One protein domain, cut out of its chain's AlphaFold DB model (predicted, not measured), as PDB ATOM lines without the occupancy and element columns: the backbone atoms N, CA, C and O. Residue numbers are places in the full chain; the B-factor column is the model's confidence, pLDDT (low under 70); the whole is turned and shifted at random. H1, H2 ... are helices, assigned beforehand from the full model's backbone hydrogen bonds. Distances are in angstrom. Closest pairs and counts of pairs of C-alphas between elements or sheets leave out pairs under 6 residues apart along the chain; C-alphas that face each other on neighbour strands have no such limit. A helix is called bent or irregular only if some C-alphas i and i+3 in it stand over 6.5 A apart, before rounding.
ATOM      1  N   SER A   2     106.225-164.453 272.817       27.56
ATOM      2  CA  SER A   2     105.632-163.823 273.991       27.56
ATOM      3  C   SER A   2     106.392-162.507 274.237       27.56
ATOM      4  O   SER A   2     107.620-162.463 274.198       27.56
ATOM      5  N   PHE A   3     105.659-161.394 274.311       35.09
ATOM      6  CA  PHE A   3     106.209-160.025 274.348       35.09
ATOM      7  C   PHE A   3     106.718-159.601 275.738       35.09
ATOM      8  O   PHE A   3     107.224-158.496 275.915       35.09
ATOM      9  N   ASP A   4     106.571-160.486 276.710       39.50
ATOM     10  CA  ASP A   4     106.916-160.353 278.121       39.50
ATOM     11  C   ASP A   4     108.385-160.685 278.423       39.50
ATOM     12  O   ASP A   4     108.866-160.367 279.509       39.50
ATOM     13  N   GLY A   5     109.114-161.304 277.487       45.22
ATOM     14  CA  GLY A   5     110.472-161.789 277.756       45.22
ATOM     15  C   GLY A   5     110.514-162.939 278.774       45.22
ATOM     16  O   GLY A   5     111.576-163.214 279.323       45.22
ATOM     17  N   SER A   6     109.376-163.604 279.027       53.47
ATOM     18  CA  SER A   6     109.263-164.740 279.956       53.47
ATOM     19  C   SER A   6     109.749-166.057 279.346       53.47
ATOM     20  O   SER A   6     110.188-166.949 280.068       53.47
ATOM     21  N   PHE A   7     109.716-166.180 278.015       63.19
ATOM     22  CA  PHE A   7     110.191-167.373 277.323       63.19
ATOM     23  C   PHE A   7     111.719-167.386 277.278       63.19
ATOM     24  O   PHE A   7     112.352-166.759 276.425       63.19
ATOM     25  N   ARG A   8     112.302-168.120 278.223       71.12
ATOM     26  CA  ARG A   8     113.732-168.399 278.308       71.12
ATOM     27  C   ARG A   8     113.978-169.830 277.850       71.12
ATOM     28  O   ARG A   8     113.506-170.787 278.462       71.12
ATOM     29  N   VAL A   9     114.673-169.958 276.721       75.38
ATOM     30  CA  VAL A   9     114.914-171.242 276.043       75.38
ATOM     31  C   VAL A   9     115.650-172.224 276.961       75.38
ATOM     32  O   VAL A   9     115.345-173.411 276.963       75.38
ATOM     33  N   ASP A  10     116.575-171.722 277.774       75.00
ATOM     34  CA  ASP A  10     117.331-172.473 278.775       75.00
ATOM     35  C   ASP A  10     116.437-173.049 279.885       75.00
ATOM     36  O   ASP A  10     116.602-174.211 280.260       75.00
ATOM     37  N   TYR A  11     115.457-172.278 280.364       75.50
ATOM     38  CA  TYR A  11     114.520-172.725 281.395       75.50
ATOM     39  C   TYR A  11     113.582-173.820 280.876       75.50
ATOM     40  O   TYR A  11     113.419-174.861 281.514       75.50
ATOM     41  N   GLU A  12     113.015-173.637 279.681       75.62
ATOM     42  CA  GLU A  12     112.132-174.640 279.071       75.62
ATOM     43  C   GLU A  12     112.886-175.916 278.671       75.62
ATOM     44  O   GLU A  12     112.341-177.017 278.774       75.62
ATOM     45  N   LEU A  13     114.167-175.807 278.302       80.12
ATOM     46  CA  LEU A  13     115.027-176.968 278.072       80.12
ATOM     47  C   LEU A  13     115.260-177.764 279.364       80.12
ATOM     48  O   LEU A  13     115.142-178.988 279.361       80.12
ATOM     49  N   GLN A  14     115.533-177.093 280.487       77.50
ATOM     50  CA  GLN A  14     115.645-177.758 281.792       77.50
ATOM     51  C   GLN A  14     114.322-178.407 282.213       77.50
ATOM     52  O   GLN A  14     114.313-179.530 282.723       77.50
ATOM     53  N   ARG A  15     113.196-177.739 281.946       77.12
ATOM     54  CA  ARG A  15     111.859-178.278 282.204       77.12
ATOM     55  C   ARG A  15     111.593-179.538 281.385       77.12
ATOM     56  O   ARG A  15     111.124-180.526 281.947       77.12
ATOM     57  N   LEU A  16     111.949-179.552 280.102       77.75
ATOM     58  CA  LEU A  16     111.847-180.754 279.278       77.75
ATOM     59  C   LEU A  16     112.684-181.900 279.859       77.75
ATOM     60  O   LEU A  16     112.175-183.003 280.023       77.75
ATOM     61  N   LEU A  17     113.946-181.644 280.201       79.12
ATOM     62  CA  LEU A  17     114.864-182.681 280.683       79.12
ATOM     63  C   LEU A  17     114.496-183.215 282.074       79.12
ATOM     64  O   LEU A  17     114.760-184.373 282.374       79.12
ATOM     65  N   SER A  18     113.830-182.411 282.907       74.81
ATOM     66  CA  SER A  18     113.250-182.902 284.165       74.81
ATOM     67  C   SER A  18     112.037-183.816 283.955       74.81
ATOM     68  O   SER A  18     111.808-184.713 284.762       74.81
ATOM     69  N   ARG A  19     111.277-183.617 282.869       69.75
ATOM     70  CA  ARG A  19     110.142-184.473 282.475       69.75
ATOM     71  C   ARG A  19     110.591-185.734 281.733       69.75
ATOM     72  O   ARG A  19     109.995-186.789 281.910       69.75
ATOM     73  N   CYS A  20     111.638-185.623 280.921       72.12
ATOM     74  CA  CYS A  20     112.189-186.697 280.103       72.12
ATOM     75  C   CYS A  20     113.691-186.859 280.405       72.12
ATOM     76  O   CYS A  20     114.522-186.376 279.632       72.12
ATOM     77  N   PRO A  21     114.058-187.533 281.514       72.75
ATOM     78  CA  PRO A  21     115.456-187.658 281.936       72.75
ATOM     79  C   PRO A  21     116.318-188.442 280.938       72.75
ATOM     80  O   PRO A  21     117.522-188.223 280.863       72.75
ATOM     81  N   GLU A  22     115.706-189.308 280.128       71.75
ATOM     82  CA  GLU A  22     116.369-190.077 279.065       71.75
ATOM     83  C   GLU A  22     117.023-189.172 278.011       71.75
ATOM     84  O   GLU A  22     118.116-189.464 277.530       71.75
ATOM     85  N   LEU A  23     116.415-188.017 277.716       73.19
ATOM     86  CA  LEU A  23     116.954-187.059 276.750       73.19
ATOM     87  C   LEU A  23     118.203-186.331 277.275       73.19
ATOM     88  O   LEU A  23     118.968-185.772 276.491       73.19
ATOM     89  N   ALA A  24     118.449-186.349 278.591       67.56
ATOM     90  CA  ALA A  24     119.630-185.726 279.188       67.56
ATOM     91  C   ALA A  24     120.919-186.520 278.917       67.56
ATOM     92  O   ALA A  24     122.014-185.967 279.036       67.56
ATOM     93  N   CYS A  25     120.797-187.797 278.536       68.19
ATOM     94  CA  CYS A  25     121.919-188.652 278.152       68.19
ATOM     95  C   CYS A  25     122.460-188.331 276.749       68.19
ATOM     96  O   CYS A  25     123.565-188.752 276.412       68.19
ATOM     97  N   ILE A  26     121.714-187.571 275.940       75.00
ATOM     98  CA  ILE A  26     122.092-187.229 274.568       75.00
ATOM     99  C   ILE A  26     123.165-186.117 274.568       75.00
ATOM    100  O   ILE A  26     122.957-185.059 275.180       75.00
ATOM    101  N   PRO A  27     124.291-186.282 273.839       70.31
ATOM    102  CA  PRO A  27     125.387-185.305 273.808       70.31
ATOM    103  C   PRO A  27     124.974-183.894 273.361       70.31
ATOM    104  O   PRO A  27     125.507-182.901 273.861       70.31
ATOM    105  N   GLU A  28     124.014-183.794 272.440       76.19
ATOM    106  CA  GLU A  28     123.497-182.524 271.918       76.19
ATOM    107  C   GLU A  28     122.779-181.713 273.005       76.19
ATOM    108  O   GLU A  28     123.070-180.530 273.194       76.19
ATOM    109  N   PHE A  29     121.920-182.359 273.801       77.12
ATOM    110  CA  PHE A  29     121.220-181.722 274.920       77.12
ATOM    111  C   PHE A  29     122.175-181.356 276.058       77.12
ATOM    112  O   PHE A  29     122.031-180.292 276.665       77.12
ATOM    113  N   TYR A  30     123.205-182.171 276.297       72.31
ATOM    114  CA  TYR A  30     124.270-181.846 277.245       72.31
ATOM    115  C   TYR A  30     125.066-180.598 276.820       72.31
ATOM    116  O   TYR A  30     125.381-179.733 277.643       72.31
ATOM    117  N   TYR A  31     125.366-180.460 275.524       77.19
ATOM    118  CA  TYR A  31     126.052-179.286 274.985       77.19
ATOM    119  C   TYR A  31     125.189-178.018 275.063       77.19
ATOM    120  O   TYR A  31     125.693-176.957 275.447       77.19
ATOM    121  N   LEU A  32     123.889-178.130 274.774       78.75
ATOM    122  CA  LEU A  32     122.926-177.033 274.910       78.75
ATOM    123  C   LEU A  32     122.786-176.582 276.372       78.75
ATOM    124  O   LEU A  32     122.881-175.389 276.657       78.75
ATOM    125  N   LEU A  33     122.686-177.517 277.320       75.94
ATOM    126  CA  LEU A  33     122.675-177.204 278.754       75.94
ATOM    127  C   LEU A  33     123.940-176.462 279.205       75.94
ATOM    128  O   LEU A  33     123.864-175.515 279.987       75.94
ATOM    129  N   LYS A  34     125.113-176.859 278.696       76.88
ATOM    130  CA  LYS A  34     126.396-176.230 279.044       76.88
ATOM    131  C   LYS A  34     126.538-174.808 278.485       76.88
ATOM    132  O   LYS A  34     127.286-174.009 279.050       76.88
ATOM    133  N   LYS A  35     125.841-174.479 277.392       77.56
ATOM    134  CA  LYS A  35     125.794-173.121 276.822       77.56
ATOM    135  C   LYS A  35     124.923-172.151 277.635       77.56
ATOM    136  O   LYS A  35     125.194-170.950 277.585       77.56
ATOM    137  N   GLY A  36     123.933-172.646 278.385       71.75
ATOM    138  CA  GLY A  36     123.061-171.837 279.249       71.75
ATOM    139  C   GLY A  36     122.367-170.693 278.496       71.75
ATOM    140  O   GLY A  36     121.804-170.904 277.427       71.75
ATOM    141  N   ASP A  37     122.484-169.461 279.002       63.53
ATOM    142  CA  ASP A  37     121.868-168.244 278.434       63.53
ATOM    143  C   ASP A  37     122.298-167.888 276.990       63.53
ATOM    144  O   ASP A  37     121.748-166.967 276.388       63.53
ATOM    145  N   LYS A  38     123.302-168.566 276.413       71.69
ATOM    146  CA  LYS A  38     123.758-168.329 275.026       71.69
ATOM    147  C   LYS A  38     123.092-169.234 273.987       71.69
ATOM    148  O   LYS A  38     123.465-169.165 272.816       71.69
ATOM    149  N   VAL A  39     122.172-170.105 274.395       76.56
ATOM    150  CA  VAL A  39     121.458-170.998 273.477       76.56
ATOM    151  C   VAL A  39     120.508-170.185 272.598       76.56
ATOM    152  O   VAL A  39     119.686-169.415 273.090       76.56
ATOM    153  N   THR A  40     120.621-170.353 271.282       81.81
ATOM    154  CA  THR A  40     119.713-169.715 270.323       81.81
ATOM    155  C   THR A  40     118.473-170.580 270.096       81.81
ATOM    156  O   THR A  40     118.518-171.805 270.210       81.81
ATOM    157  N   GLU A  41     117.349-169.952 269.731       81.31
ATOM    158  CA  GLU A  41     116.116-170.680 269.385       81.31
ATOM    159  C   GLU A  41     116.345-171.699 268.255       81.31
ATOM    160  O   GLU A  41     115.760-172.778 268.262       81.31
ATOM    161  N   GLU A  42     117.192-171.360 267.282       82.81
ATOM    162  CA  GLU A  42     117.464-172.197 266.109       82.81
ATOM    163  C   GLU A  42     118.251-173.461 266.463       82.81
ATOM    164  O   GLU A  42     117.964-174.527 265.923       82.81
ATOM    165  N   GLU A  43     119.199-173.372 267.400       82.81
ATOM    166  CA  GLU A  43     119.942-174.538 267.890       82.81
ATOM    167  C   GLU A  43     119.000-175.559 268.548       82.81
ATOM    168  O   GLU A  43     119.111-176.756 268.284       82.81
ATOM    169  N   VAL A  44     118.020-175.094 269.331       83.50
ATOM    170  CA  VAL A  44     117.022-175.975 269.963       83.50
ATOM    171  C   VAL A  44     116.048-176.550 268.945       83.50
ATOM    172  O   VAL A  44     115.754-177.741 268.995       83.50
ATOM    173  N   VAL A  45     115.573-175.742 267.994       85.00
ATOM    174  CA  VAL A  45     114.700-176.228 266.912       85.00
ATOM    175  C   VAL A  45     115.387-177.332 266.103       85.00
ATOM    176  O   VAL A  45     114.731-178.305 265.734       85.00
ATOM    177  N   ASN A  46     116.695-177.216 265.863       84.44
ATOM    178  CA  ASN A  46     117.460-178.234 265.148       84.44
ATOM    179  C   ASN A  46     117.624-179.530 265.952       84.44
ATOM    180  O   ASN A  46     117.420-180.592 265.378       84.44
ATOM    181  N   ALA A  47     117.922-179.451 267.251       81.88
ATOM    182  CA  ALA A  47     118.078-180.637 268.104       81.88
ATOM    183  C   ALA A  47     116.745-181.368 268.366       81.88
ATOM    184  O   ALA A  47     116.693-182.586 268.492       81.88
ATOM    185  N   VAL A  48     115.643-180.622 268.459       83.88
ATOM    186  CA  VAL A  48     114.327-181.163 268.833       83.88
ATOM    187  C   VAL A  48     113.500-181.608 267.619       83.88
ATOM    188  O   VAL A  48     112.599-182.434 267.763       83.88
ATOM    189  N   GLY A  49     113.784-181.077 266.425       83.06
ATOM    190  CA  GLY A  49     112.970-181.276 265.221       83.06
ATOM    191  C   GLY A  49     112.712-182.742 264.860       83.06
ATOM    192  O   GLY A  49     111.583-183.086 264.522       83.06
ATOM    193  N   GLU A  50     113.716-183.612 264.977       83.06
ATOM    194  CA  GLU A  50     113.570-185.049 264.691       83.06
ATOM    195  C   GLU A  50     112.856-185.798 265.823       83.06
ATOM    196  O   GLU A  50     111.971-186.620 265.583       83.06
ATOM    197  N   ILE A  51     113.163-185.436 267.069       83.88
ATOM    198  CA  ILE A  51     112.658-186.099 268.279       83.88
ATOM    199  C   ILE A  51     111.144-185.908 268.438       83.88
ATOM    200  O   ILE A  51     110.468-186.762 269.013       83.88
ATOM    201  N   VAL A  52     110.565-184.834 267.883       84.62
ATOM    202  CA  VAL A  52     109.106-184.610 267.904       84.62
ATOM    203  C   VAL A  52     108.316-185.756 267.267       84.62
ATOM    204  O   VAL A  52     107.179-185.996 267.678       84.62
ATOM    205  N   ILE A  53     108.899-186.484 266.311       84.56
ATOM    206  CA  ILE A  53     108.251-187.629 265.651       84.56
ATOM    207  C   ILE A  53     108.127-188.825 266.607       84.56
ATOM    208  O   ILE A  53     107.233-189.658 266.450       84.56
ATOM    209  N   HIS A  54     108.976-188.902 267.634       80.00
ATOM    210  CA  HIS A  54     108.944-189.994 268.589       80.00
ATOM    211  C   HIS A  54     107.705-189.901 269.502       80.00
ATOM    212  O   HIS A  54     107.520-188.897 270.202       80.00
ATOM    213  N   PRO A  55     106.872-190.958 269.588       68.31
ATOM    214  CA  PRO A  55     105.569-190.884 270.240       68.31
ATOM    215  C   PRO A  55     105.651-190.589 271.742       68.31
ATOM    216  O   PRO A  55     104.714-190.002 272.283       68.31
ATOM    217  N   LYS A  56     106.744-190.957 272.426       70.56
ATOM    218  CA  LYS A  56     106.918-190.654 273.858       70.56
ATOM    219  C   LYS A  56     107.203-189.171 274.118       70.56
ATOM    220  O   LYS A  56     106.790-188.644 275.146       70.56
ATOM    221  N   TYR A  57     107.875-188.487 273.190       75.31
ATOM    222  CA  TYR A  57     108.407-187.140 273.424       75.31
ATOM    223  C   TYR A  57     107.578-186.030 272.766       75.31
ATOM    224  O   TYR A  57     107.677-184.881 273.190       75.31
ATOM    225  N   THR A  58     106.708-186.343 271.796       76.31
ATOM    226  CA  THR A  58     105.887-185.342 271.086       76.31
ATOM    227  C   THR A  58     105.128-184.398 272.029       76.31
ATOM    228  O   THR A  58     105.170-183.182 271.852       76.31
ATOM    229  N   ILE A  59     104.426-184.943 273.030       71.62
ATOM    230  CA  ILE A  59     103.564-184.153 273.926       71.62
ATOM    231  C   ILE A  59     104.406-183.242 274.840       71.62
ATOM    232  O   ILE A  59     104.189-182.028 274.794       71.62
ATOM    233  N   PRO A  60     105.399-183.757 275.599       70.81
ATOM    234  CA  PRO A  60     106.282-182.916 276.408       70.81
ATOM    235  C   PRO A  60     106.991-181.818 275.607       70.81
ATOM    236  O   PRO A  60     107.083-180.682 276.071       70.81
ATOM    237  N   LEU A  61     107.452-182.128 274.390       78.75
ATOM    238  CA  LEU A  61     108.173-181.185 273.534       78.75
ATOM    239  C   LEU A  61     107.297-180.021 273.075       78.75
ATOM    240  O   LEU A  61     107.671-178.859 273.236       78.75
ATOM    241  N   ILE A  62     106.120-180.322 272.526       77.56
ATOM    242  CA  ILE A  62     105.187-179.290 272.062       77.56
ATOM    243  C   ILE A  62     104.623-178.488 273.248       77.56
ATOM    244  O   ILE A  62     104.387-177.286 273.107       77.56
ATOM    245  N   GLY A  63     104.462-179.120 274.416       70.06
ATOM    246  CA  GLY A  63     104.036-178.481 275.665       70.06
ATOM    247  C   GLY A  63     105.042-177.466 276.222       70.06
ATOM    248  O   GLY A  63     104.665-176.328 276.498       70.06
ATOM    249  N   CYS A  64     106.328-177.825 276.311       73.94
ATOM    250  CA  CYS A  64     107.393-176.921 276.774       73.94
ATOM    251  C   CYS A  64     107.720-175.825 275.744       73.94
ATOM    252  O   CYS A  64     107.886-174.656 276.083       73.94
ATOM    253  N   PHE A  65     107.749-176.163 274.453       78.88
ATOM    254  CA  PHE A  65     108.175-175.242 273.396       78.88
ATOM    255  C   PHE A  65     107.018-174.654 272.576       78.88
ATOM    256  O   PHE A  65     107.176-174.419 271.378       78.88
ATOM    257  N   ARG A  66     105.860-174.340 273.179       73.25
ATOM    258  CA  ARG A  66     104.689-173.795 272.445       73.25
ATOM    259  C   ARG A  66     105.004-172.611 271.515       73.25
ATOM    260  O   ARG A  66     104.511-172.618 270.385       73.25
ATOM    261  N   PRO A  67     105.811-171.600 271.910       74.94
ATOM    262  CA  PRO A  67     106.130-170.474 271.025       74.94
ATOM    263  C   PRO A  67     106.963-170.874 269.800       74.94
ATOM    264  O   PRO A  67     106.881-170.203 268.769       74.94
ATOM    265  N   LEU A  68     107.743-171.953 269.912       81.56
ATOM    266  CA  LEU A  68     108.588-172.502 268.851       81.56
ATOM    267  C   LEU A  68     107.948-173.699 268.143       81.56
ATOM    268  O   LEU A  68     108.448-174.097 267.097       81.56
ATOM    269  N   ALA A  69     106.829-174.231 268.642       82.94
ATOM    270  CA  ALA A  69     106.200-175.457 268.157       82.94
ATOM    271  C   ALA A  69     105.971-175.444 266.641       82.94
ATOM    272  O   ALA A  69     106.211-176.443 265.975       82.94
ATOM    273  N   ARG A  70     105.597-174.288 266.075       84.94
ATOM    274  CA  ARG A  70     105.476-174.130 264.621       84.94
ATOM    275  C   ARG A  70     106.816-174.300 263.900       84.94
ATOM    276  O   ARG A  70     106.873-175.054 262.941       84.94
ATOM    277  N   LYS A  71     107.884-173.641 264.367       84.25
ATOM    278  CA  LYS A  71     109.232-173.763 263.780       84.25
ATOM    279  C   LYS A  71     109.762-175.198 263.895       84.25
ATOM    280  O   LYS A  71     110.357-175.700 262.951       84.25
ATOM    281  N   ILE A  72     109.524-175.848 265.035       87.94
ATOM    282  CA  ILE A  72     109.920-177.241 265.283       87.94
ATOM    283  C   ILE A  72     109.190-178.179 264.319       87.94
ATOM    284  O   ILE A  72     109.816-179.023 263.683       87.94
ATOM    285  N   LEU A  73     107.878-177.996 264.158       88.69
ATOM    286  CA  LEU A  73     107.081-178.822 263.263       88.69
ATOM    287  C   LEU A  73     107.428-178.576 261.789       88.69
ATOM    288  O   LEU A  73     107.606-179.533 261.047       88.69
ATOM    289  N   ASP A  74     107.607-177.317 261.379       87.75
ATOM    290  CA  ASP A  74     108.065-176.956 260.029       87.75
ATOM    291  C   ASP A  74     109.437-177.593 259.722       87.75
ATOM    292  O   ASP A  74     109.668-178.082 258.614       87.75
ATOM    293  N   ARG A  75     110.337-177.658 260.716       88.94
ATOM    294  CA  ARG A  75     111.623-178.356 260.597       88.94
ATOM    295  C   ARG A  75     111.442-179.866 260.425       88.94
ATOM    296  O   ARG A  75     112.054-180.424 259.519       88.94
ATOM    297  N   ALA A  76     110.594-180.506 261.231       89.00
ATOM    298  CA  ALA A  76     110.290-181.934 261.107       89.00
ATOM    299  C   ALA A  76     109.713-182.273 259.720       89.00
ATOM    300  O   ALA A  76     110.158-183.215 259.068       89.00
ATOM    301  N   VAL A  77     108.778-181.455 259.225       89.19
ATOM    302  CA  VAL A  77     108.190-181.599 257.883       89.19
ATOM    303  C   VAL A  77     109.247-181.430 256.791       89.19
ATOM    304  O   VAL A  77     109.277-182.217 255.848       89.19
ATOM    305  N   SER A  78     110.156-180.462 256.938       88.56
ATOM    306  CA  SER A  78     111.276-180.265 256.009       88.56
ATOM    307  C   SER A  78     112.282-181.416 256.004       88.56
ATOM    308  O   SER A  78     112.982-181.572 255.010       88.56
ATOM    309  N   LEU A  79     112.423-182.168 257.095       86.25
ATOM    310  CA  LEU A  79     113.285-183.351 257.134       86.25
ATOM    311  C   LEU A  79     112.578-184.562 256.523       86.25
ATOM    312  O   LEU A  79     113.170-185.292 255.736       86.25
ATOM    313  N   LEU A  80     111.284-184.728 256.804       86.56
ATOM    314  CA  LEU A  80     110.473-185.788 256.208       86.56
ATOM    315  C   LEU A  80     110.315-185.642 254.689       86.56
ATOM    316  O   LEU A  80     110.198-186.651 254.000       86.56
ATOM    317  N   SER A  81     110.338-184.420 254.149       86.25
ATOM    318  CA  SER A  81     110.294-184.197 252.697       86.25
ATOM    319  C   SER A  81     111.567-184.640 251.966       86.25
ATOM    320  O   SER A  81     111.539-184.811 250.749       86.25
ATOM    321  N   LEU A  82     112.674-184.853 252.690       86.25
ATOM    322  CA  LEU A  82     113.919-185.395 252.139       86.25
ATOM    323  C   LEU A  82     113.899-186.927 252.043       86.25
ATOM    324  O   LEU A  82     114.770-187.506 251.394       86.25
ATOM    325  N   VAL A  83     112.926-187.592 252.677       83.69
ATOM    326  CA  VAL A  83     112.813-189.053 252.661       83.69
ATOM    327  C   VAL A  83     112.308-189.506 251.282       83.69
ATOM    328  O   VAL A  83     111.240-189.072 250.850       83.69
ATOM    329  N   PRO A  84     113.034-190.398 250.583       74.25
ATOM    330  CA  PRO A  84     112.744-190.735 249.189       74.25
ATOM    331  C   PRO A  84     111.426-191.495 248.993       74.25
ATOM    332  O   PRO A  84     110.784-191.341 247.955       74.25
ATOM    333  N   ASN A  85     111.005-192.310 249.966       78.38
ATOM    334  CA  ASN A  85     109.745-193.042 249.896       78.38
ATOM    335  C   ASN A  85     109.105-193.184 251.284       78.38
ATOM    336  O   ASN A  85     109.659-193.830 252.166       78.38
ATOM    337  N   LEU A  86     107.918-192.599 251.458       79.81
ATOM    338  CA  LEU A  86     107.088-192.726 252.666       79.81
ATOM    339  C   LEU A  86     105.923-193.713 252.484       79.81
ATOM    340  O   LEU A  86     105.154-193.942 253.414       79.81
ATOM    341  N   ARG A  87     105.750-194.265 251.276       76.00
ATOM    342  CA  ARG A  87     104.598-195.103 250.918       76.00
ATOM    343  C   ARG A  87     104.836-196.582 251.188       76.00
ATOM    344  O   ARG A  87     103.882-197.266 251.529       76.00
ATOM    345  N   CYS A  88     106.059-197.085 251.036       70.88
ATOM    346  CA  CYS A  88     106.376-198.511 251.178       70.88
ATOM    347  C   CYS A  88     107.577-198.724 252.105       70.88
ATOM    348  O   CYS A  88     108.355-197.798 252.335       70.88
ATOM    349  N   ASN A  89     107.730-199.954 252.595       75.62
ATOM    350  CA  ASN A  89     109.005-200.425 253.124       75.62
ATOM    351  C   ASN A  89     109.787-201.118 251.993       75.62
ATOM    352  O   ASN A  89     109.174-201.802 251.172       75.62
ATOM    353  N   ASP A  90     111.105-200.933 251.932       65.62
ATOM    354  CA  ASP A  90     111.964-201.642 250.981       65.62
ATOM    355  C   ASP A  90     112.267-203.053 251.515       65.62
ATOM    356  O   ASP A  90     113.022-203.209 252.473       65.62
ATOM    357  N   ASP A  91     111.724-204.092 250.874       52.03
ATOM    358  CA  ASP A  91     111.998-205.511 251.189       52.03
ATOM    359  C   ASP A  91     113.381-205.979 250.658       52.03
ATOM    360  O   ASP A  91     113.542-207.066 250.096       52.03
ATOM    361  N   GLY A  92     114.410-205.136 250.782       44.25
ATOM    362  CA  GLY A  92     115.771-205.411 250.313       44.25
ATOM    363  C   GLY A  92     116.569-206.262 251.303       44.25
ATOM    364  O   GLY A  92     116.999-205.761 252.336       44.25
ATOM    365  N   ASP A 112     117.355-197.624 270.963       53.53
ATOM    366  CA  ASP A 112     118.362-196.983 271.803       53.53
ATOM    367  C   ASP A 112     118.182-195.449 271.791       53.53
ATOM    368  O   ASP A 112     117.734-194.839 270.813       53.53
ATOM    369  N   ILE A 113     118.553-194.790 272.891       56.09
ATOM    370  CA  ILE A 113     118.404-193.331 273.060       56.09
ATOM    371  C   ILE A 113     119.147-192.558 271.946       56.09
ATOM    372  O   ILE A 113     118.703-191.485 271.539       56.09
ATOM    373  N   GLU A 114     120.242-193.111 271.410       54.19
ATOM    374  CA  GLU A 114     120.989-192.533 270.280       54.19
ATOM    375  C   GLU A 114     120.231-192.649 268.943       54.19
ATOM    376  O   GLU A 114     120.207-191.692 268.165       54.19
ATOM    377  N   ASP A 115     119.523-193.759 268.711       58.03
ATOM    378  CA  ASP A 115     118.668-193.964 267.530       58.03
ATOM    379  C   ASP A 115     117.424-193.051 267.553       58.03
ATOM    380  O   ASP A 115     116.834-192.762 266.508       58.03
ATOM    381  N   SER A 116     117.039-192.550 268.733       61.91
ATOM    382  CA  SER A 116     115.910-191.626 268.913       61.91
ATOM    383  C   SER A 116     116.199-190.199 268.426       61.91
ATOM    384  O   SER A 116     115.263-189.469 268.094       61.91
ATOM    385  N   VAL A 117     117.475-189.794 268.368       63.59
ATOM    386  CA  VAL A 117     117.901-188.459 267.896       63.59
ATOM    387  C   VAL A 117     117.850-188.373 266.378       63.59
ATOM    388  O   VAL A 117     117.388-187.376 265.838       63.59
ATOM    389  N   HIS A 118     118.268-189.448 265.709       72.06
ATOM    390  CA  HIS A 118     118.325-189.551 264.252       72.06
ATOM    391  C   HIS A 118     117.215-190.444 263.694       72.06
ATOM    392  O   HIS A 118     117.436-191.230 262.770       72.06
ATOM    393  N   ILE A 119     116.012-190.359 264.268       76.50
ATOM    394  CA  ILE A 119     114.913-191.274 263.943       76.50
ATOM    395  C   ILE A 119     114.573-191.253 262.446       76.50
ATOM    396  O   ILE A 119     114.309-192.297 261.855       76.50
ATOM    397  N   ILE A 120     114.633-190.088 261.796       79.31
ATOM    398  CA  ILE A 120     114.319-189.966 260.367       79.31
ATOM    399  C   ILE A 120     115.395-190.670 259.535       79.31
ATOM    400  O   ILE A 120     115.068-191.490 258.676       79.31
ATOM    401  N   ASP A 121     116.669-190.411 259.827       78.56
ATOM    402  CA  ASP A 121     117.804-190.986 259.104       78.56
ATOM    403  C   ASP A 121     117.933-192.500 259.319       78.56
ATOM    404  O   ASP A 121     118.237-193.233 258.376       78.56
ATOM    405  N   VAL A 122     117.694-192.990 260.538       77.12
ATOM    406  CA  VAL A 122     117.735-194.424 260.866       77.12
ATOM    407  C   VAL A 122     116.648-195.169 260.095       77.12
ATOM    408  O   VAL A 122     116.934-196.179 259.449       77.12
ATOM    409  N   TYR A 123     115.413-194.658 260.090       75.69
ATOM    410  CA  TYR A 123     114.312-195.289 259.360       75.69
ATOM    411  C   TYR A 123     114.461-195.161 257.840       75.69
ATOM    412  O   TYR A 123     114.150-196.118 257.125       75.69
ATOM    413  N   ALA A 124     114.990-194.038 257.344       78.88
ATOM    414  CA  ALA A 124     115.300-193.857 255.928       78.88
ATOM    415  C   ALA A 124     116.400-194.825 255.457       78.88
ATOM    416  O   ALA A 124     116.261-195.435 254.400       78.88
ATOM    417  N   LYS A 125     117.459-195.038 256.257       78.12
ATOM    418  CA  LYS A 125     118.529-196.012 255.961       78.12
ATOM    419  C   LYS A 125     118.058-197.462 256.038       78.12
ATOM    420  O   LYS A 125     118.513-198.282 255.251       78.12
ATOM    421  N   ARG A 126     117.155-197.778 256.973       76.94
ATOM    422  CA  ARG A 126     116.542-199.113 257.117       76.94
ATOM    423  C   ARG A 126     115.452-199.388 256.070       76.94
ATOM    424  O   ARG A 126     114.847-200.451 256.119       76.94
ATOM    425  N   GLY A 127     115.149-198.438 255.179       71.06
ATOM    426  CA  GLY A 127     114.090-198.586 254.179       71.06
ATOM    427  C   GLY A 127     112.684-198.715 254.779       71.06
ATOM    428  O   GLY A 127     111.767-199.139 254.085       71.06
ATOM    429  N   LYS A 128     112.474-198.358 256.056       76.31
ATOM    430  CA  LYS A 128     111.187-198.481 256.772       76.31
ATOM    431  C   LYS A 128     110.335-197.204 256.633       76.31
ATOM    432  O   LYS A 128     109.883-196.624 257.626       76.31
ATOM    433  N   GLY A 129     110.130-196.740 255.399       78.31
ATOM    434  CA  GLY A 129     109.449-195.476 255.091       78.31
ATOM    435  C   GLY A 129     107.984-195.414 255.542       78.31
ATOM    436  O   GLY A 129     107.547-194.399 256.090       78.31
ATOM    437  N   LEU A 130     107.244-196.518 255.396       78.62
ATOM    438  CA  LEU A 130     105.844-196.605 255.832       78.62
ATOM    439  C   LEU A 130     105.730-196.468 257.355       78.62
ATOM    440  O   LEU A 130     104.846-195.773 257.856       78.62
ATOM    441  N   LYS A 131     106.646-197.091 258.108       76.75
ATOM    442  CA  LYS A 131     106.602-197.034 259.575       76.75
ATOM    443  C   LYS A 131     106.906-195.632 260.102       76.75
ATOM    444  O   LYS A 131     106.251-195.167 261.033       76.75
ATOM    445  N   LEU A 132     107.852-194.943 259.468       82.94
ATOM    446  CA  LEU A 132     108.164-193.549 259.769       82.94
ATOM    447  C   LEU A 132     106.962-192.630 259.504       82.94
ATOM    448  O   LEU A 132     106.652-191.768 260.326       82.94
ATOM    449  N   HIS A 133     106.252-192.843 258.392       86.31
ATOM    450  CA  HIS A 133     105.029-192.106 258.075       86.31
ATOM    451  C   HIS A 133     103.938-192.297 259.146       86.31
ATOM    452  O   HIS A 133     103.317-191.320 259.564       86.31
ATOM    453  N   GLU A 134     103.740-193.517 259.656       80.81
ATOM    454  CA  GLU A 134     102.783-193.788 260.741       80.81
ATOM    455  C   GLU A 134     103.118-193.029 262.030       80.81
ATOM    456  O   GLU A 134     102.231-192.435 262.651       80.81
ATOM    457  N   LEU A 135     104.396-193.026 262.424       81.31
ATOM    458  CA  LEU A 135     104.866-192.301 263.606       81.31
ATOM    459  C   LEU A 135     104.691-190.789 263.434       81.31
ATOM    460  O   LEU A 135     104.175-190.129 264.336       81.31
ATOM    461  N   ALA A 136     105.027-190.252 262.257       87.00
ATOM    462  CA  ALA A 136     104.821-188.843 261.935       87.00
ATOM    463  C   ALA A 136     103.335-188.458 262.012       87.00
ATOM    464  O   ALA A 136     102.980-187.475 262.661       87.00
ATOM    465  N   CYS A 137     102.443-189.266 261.433       86.12
ATOM    466  CA  CYS A 137     101.002-189.024 261.483       86.12
ATOM    467  C   CYS A 137     100.466-189.054 262.924       86.12
ATOM    468  O   CYS A 137      99.666-188.195 263.313       86.12
ATOM    469  N   LEU A 138     100.933-189.999 263.744       80.00
ATOM    470  CA  LEU A 138     100.581-190.066 265.161       80.00
ATOM    471  C   LEU A 138     101.067-188.824 265.921       80.00
ATOM    472  O   LEU A 138     100.279-188.213 266.648       80.00
ATOM    473  N   ALA A 139     102.320-188.414 265.720       83.12
ATOM    474  CA  ALA A 139     102.887-187.222 266.340       83.12
ATOM    475  C   ALA A 139     102.121-185.950 265.936       83.12
ATOM    476  O   ALA A 139     101.746-185.147 266.790       83.12
ATOM    477  N   PHE A 140     101.800-185.793 264.651       87.31
ATOM    478  CA  PHE A 140     101.065-184.632 264.145       87.31
ATOM    479  C   PHE A 140      99.634-184.565 264.670       87.31
ATOM    480  O   PHE A 140      99.174-183.482 265.031       87.31
ATOM    481  N   SER A 141      98.955-185.710 264.801       80.25
ATOM    482  CA  SER A 141      97.628-185.754 265.427       80.25
ATOM    483  C   SER A 141      97.668-185.248 266.875       80.25
ATOM    484  O   SER A 141      96.881-184.380 267.245       80.25
ATOM    485  N   ARG A 142      98.662-185.686 267.663       76.50
ATOM    486  CA  ARG A 142      98.864-185.243 269.053       76.50
ATOM    487  C   ARG A 142      99.248-183.764 269.140       76.50
ATOM    488  O   ARG A 142      98.811-183.067 270.050       76.50
ATOM    489  N   ALA A 143     100.048-183.270 268.198       80.12
ATOM    490  CA  ALA A 143     100.444-181.867 268.153       80.12
ATOM    491  C   ALA A 143      99.252-180.937 267.859       80.12
ATOM    492  O   ALA A 143      99.135-179.884 268.489       80.12
ATOM    493  N   ILE A 144      98.349-181.328 266.952       76.38
ATOM    494  CA  ILE A 144      97.126-180.564 266.642       76.38
ATOM    495  C   ILE A 144      96.172-180.531 267.842       76.38
ATOM    496  O   ILE A 144      95.601-179.475 268.126       76.38
ATOM    497  N   ASP A 145      96.041-181.648 268.565       70.31
ATOM    498  CA  ASP A 145      95.228-181.728 269.786       70.31
ATOM    499  C   ASP A 145      95.706-180.719 270.853       70.31
ATOM    500  O   ASP A 145      94.891-180.108 271.552       70.31
ATOM    501  N   LEU A 146      97.022-180.481 270.940       68.38
ATOM    502  CA  LEU A 146      97.622-179.499 271.852       68.38
ATOM    503  C   LEU A 146      97.494-178.059 271.340       68.38
ATOM    504  O   LEU A 146      97.134-177.150 272.093       68.38
ATOM    505  N   ILE A 147      97.826-177.831 270.067       68.38
ATOM    506  CA  ILE A 147      97.897-176.500 269.466       68.38
ATOM    507  C   ILE A 147      97.280-176.535 268.064       68.38
ATOM    508  O   ILE A 147      97.941-176.837 267.071       68.38
ATOM    509  N   ARG A 148      96.025-176.088 267.955       73.12
ATOM    510  CA  ARG A 148      95.314-176.014 266.664       73.12
ATOM    511  C   ARG A 148      96.003-175.136 265.613       73.12
ATOM    512  O   ARG A 148      95.826-175.359 264.422       73.12
ATOM    513  N   SER A 149      96.809-174.146 266.011       73.31
ATOM    514  CA  SER A 149      97.523-173.282 265.056       73.31
ATOM    515  C   SER A 149      98.634-173.999 264.273       73.31
ATOM    516  O   SER A 149      99.104-173.453 263.273       73.31
ATOM    517  N   LEU A 150      99.021-175.216 264.680       80.06
ATOM    518  CA  LEU A 150      99.987-176.067 263.974       80.06
ATOM    519  C   LEU A 150      99.406-176.758 262.739       80.06
ATOM    520  O   LEU A 150     100.165-177.278 261.922       80.06
ATOM    521  N   LEU A 151      98.083-176.723 262.566       82.50
ATOM    522  CA  LEU A 151      97.393-177.341 261.436       82.50
ATOM    523  C   LEU A 151      98.027-176.968 260.090       82.50
ATOM    524  O   LEU A 151      98.199-177.832 259.242       82.50
ATOM    525  N   ARG A 152      98.427-175.706 259.893       82.06
ATOM    526  CA  ARG A 152      99.030-175.257 258.628       82.06
ATOM    527  C   ARG A 152     100.310-176.022 258.278       82.06
ATOM    528  O   ARG A 152     100.511-176.358 257.119       82.06
ATOM    529  N   SER A 153     101.159-176.280 259.265       84.81
ATOM    530  CA  SER A 153     102.403-177.032 259.083       84.81
ATOM    531  C   SER A 153     102.113-178.499 258.761       84.81
ATOM    532  O   SER A 153     102.736-179.072 257.875       84.81
ATOM    533  N   VAL A 154     101.104-179.084 259.418       87.25
ATOM    534  CA  VAL A 154     100.652-180.457 259.140       87.25
ATOM    535  C   VAL A 154     100.021-180.578 257.752       87.25
ATOM    536  O   VAL A 154     100.264-181.557 257.057       87.25
ATOM    537  N   LEU A 155      99.256-179.582 257.299       86.19
ATOM    538  CA  LEU A 155      98.733-179.567 255.930       86.19
ATOM    539  C   LEU A 155      99.870-179.538 254.900       86.19
ATOM    540  O   LEU A 155      99.804-180.279 253.928       86.19
ATOM    541  N   GLY A 156     100.945-178.780 255.160       85.00
ATOM    542  CA  GLY A 156     102.145-178.776 254.315       85.00
ATOM    543  C   GLY A 156     102.852-180.136 254.222       85.00
ATOM    544  O   GLY A 156     103.474-180.435 253.210       85.00
ATOM    545  N   TYR A 157     102.721-180.998 255.236       88.81
ATOM    546  CA  TYR A 157     103.205-182.381 255.162       88.81
ATOM    547  C   TYR A 157     102.381-183.235 254.191       88.81
ATOM    548  O   TYR A 157     102.930-183.948 253.352       88.81
ATOM    549  N   PHE A 158     101.053-183.138 254.275       88.81
ATOM    550  CA  PHE A 158     100.142-183.904 253.421       88.81
ATOM    551  C   PHE A 158     100.075-183.399 251.971       88.81
ATOM    552  O   PHE A 158      99.437-184.040 251.142       88.81
ATOM    553  N   GLU A 159     100.763-182.303 251.626       86.31
ATOM    554  CA  GLU A 159     100.970-181.910 250.223       86.31
ATOM    555  C   GLU A 159     101.826-182.929 249.452       86.31
ATOM    556  O   GLU A 159     101.628-183.109 248.251       86.31
ATOM    557  N   PHE A 160     102.760-183.611 250.126       85.50
ATOM    558  CA  PHE A 160     103.630-184.622 249.509       85.50
ATOM    559  C   PHE A 160     103.457-186.028 250.100       85.50
ATOM    560  O   PHE A 160     103.738-187.017 249.417       85.50
ATOM    561  N   ALA A 161     103.003-186.146 251.350       86.44
ATOM    562  CA  ALA A 161     102.799-187.430 252.012       86.44
ATOM    563  C   ALA A 161     101.433-188.062 251.664       86.44
ATOM    564  O   ALA A 161     100.447-187.345 251.483       86.44
ATOM    565  N   PRO A 162     101.345-189.404 251.590       84.94
ATOM    566  CA  PRO A 162     100.070-190.105 251.420       84.94
ATOM    567  C   PRO A 162      99.143-189.927 252.643       84.94
ATOM    568  O   PRO A 162      99.617-189.585 253.729       84.94
ATOM    569  N   PRO A 163      97.824-190.170 252.515       84.62
ATOM    570  CA  PRO A 163      96.950-190.261 253.676       84.62
ATOM    571  C   PRO A 163      97.295-191.497 254.532       84.62
ATOM    572  O   PRO A 163      97.642-192.543 253.978       84.62
TER     573      PRO A 163
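Overview. This is residues 2 to 92 and 112 to 163 of the 596 residues of the protein "AAA_5 domain-containing protein" of Capsicum baccatum (UniProt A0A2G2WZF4). The longest helix, H8, packs with H6 and H9 in a small three-helix bundle, and H7 folds against the first residues of H8 as a helical hairpin. A second group, H1, H3 and H4 with short H2, adjoins this bundle through H4 on H6 and through H5, which packs between H1 and H8. The printed part has 143 residues with nine named helices, H1 to H9 in chain order, and no named strand; the class is all helix. The whole is compact, with a radius of gyration of the C-alphas of 15.2 A, and its spans of 47 by 31 by 21 A make it only just elongated.

Along the chain. H8, residues 129 to 146, is 26.0 A long, from C-alpha 129 at (109.449, -195.476, 255.091) to C-alpha 146 at (97.622, -179.499, 271.852). H9 is residues 148 to 158, 16.2 A, ending at (100.142, -183.904, 253.421), and H6 is residues 69 to 80, 16.4 A. H7 is residues 119 to 125 and H5 residues 58 to 64. H1, residues 9 to 19, is 15.5 A long and begins at (114.914, -171.242, 276.043). H2 is residues 21 to 25, H3 residues 27 to 38, 17.1 A, and H4 residues 41 to 48. H3 is irregular, with C-alphas 34 and 37 9.2 A apart; H9 is only just irregular, with C-alphas 149 and 152 6.9 A apart.

Arrangement. H8 is the hub, touching H5, H7 and H9. The bundle of H6, H8 and H9 is up and down, each helix running against the one before it. With residues 140 to 144 alone H8 touches H9, a hairpin at a shallow tilt of 19 degrees; the closest C-alphas, of Ile 144 and Leu 150, are 6.0 A apart. H6 touches H9 the same way at a shallow tilt of 10 degrees, closest at the C-alphas of Val 77 and Tyr 157, 5.7 A. H6 and H8 are near each other. H7 and H8 form a hairpin, closest at the C-alphas of Tyr 123 and Leu 132, 6.4 A. H5 touches H8 at the C-alphas of Thr 58 and Ala 139, 5.9 A, and H1 at those of Cys 64 and Glu 12, 5.7 A. H4 touches H6 at a steep tilt of 52 degrees, closest at the C-alphas of Val 45 and Ile 72, 5.2 A. H3 touches H1, closest at the C-alphas of Gly 36 and Asp 10, 5.8 A, and only just touches H4, its hairpin partner, with 3 pairs of C-alphas within 8 A, the closest those of Glu 28 and Ala 47, 6.9 A. H2 touches no helix; its closest C-alpha to H1 is that of Ala 24, 5.8 A from Leu 17's. Every O i to N i+4 pair is within hydrogen-bond range in H1, H4, H5, H6, H7 and H8; the counts are 6 of 8 in H3, 5 of 7 in H9 and 0 of 1 in H2, where 2 of 2 O i to N i+3 pairs are.

Size, cuts and confidence. The two farthest C-alphas, of Asp 4 and Gly 92, are 53.7 A apart. Residues 93 to 111 are not printed, and C-alphas 92 and 112 are 23.2 A apart across this cut. Of the links printed whole, none is long. The mean pLDDT of the printed part is 76.1; 22 residues are under 70, among them residues 2 to 7 and 112 to 117.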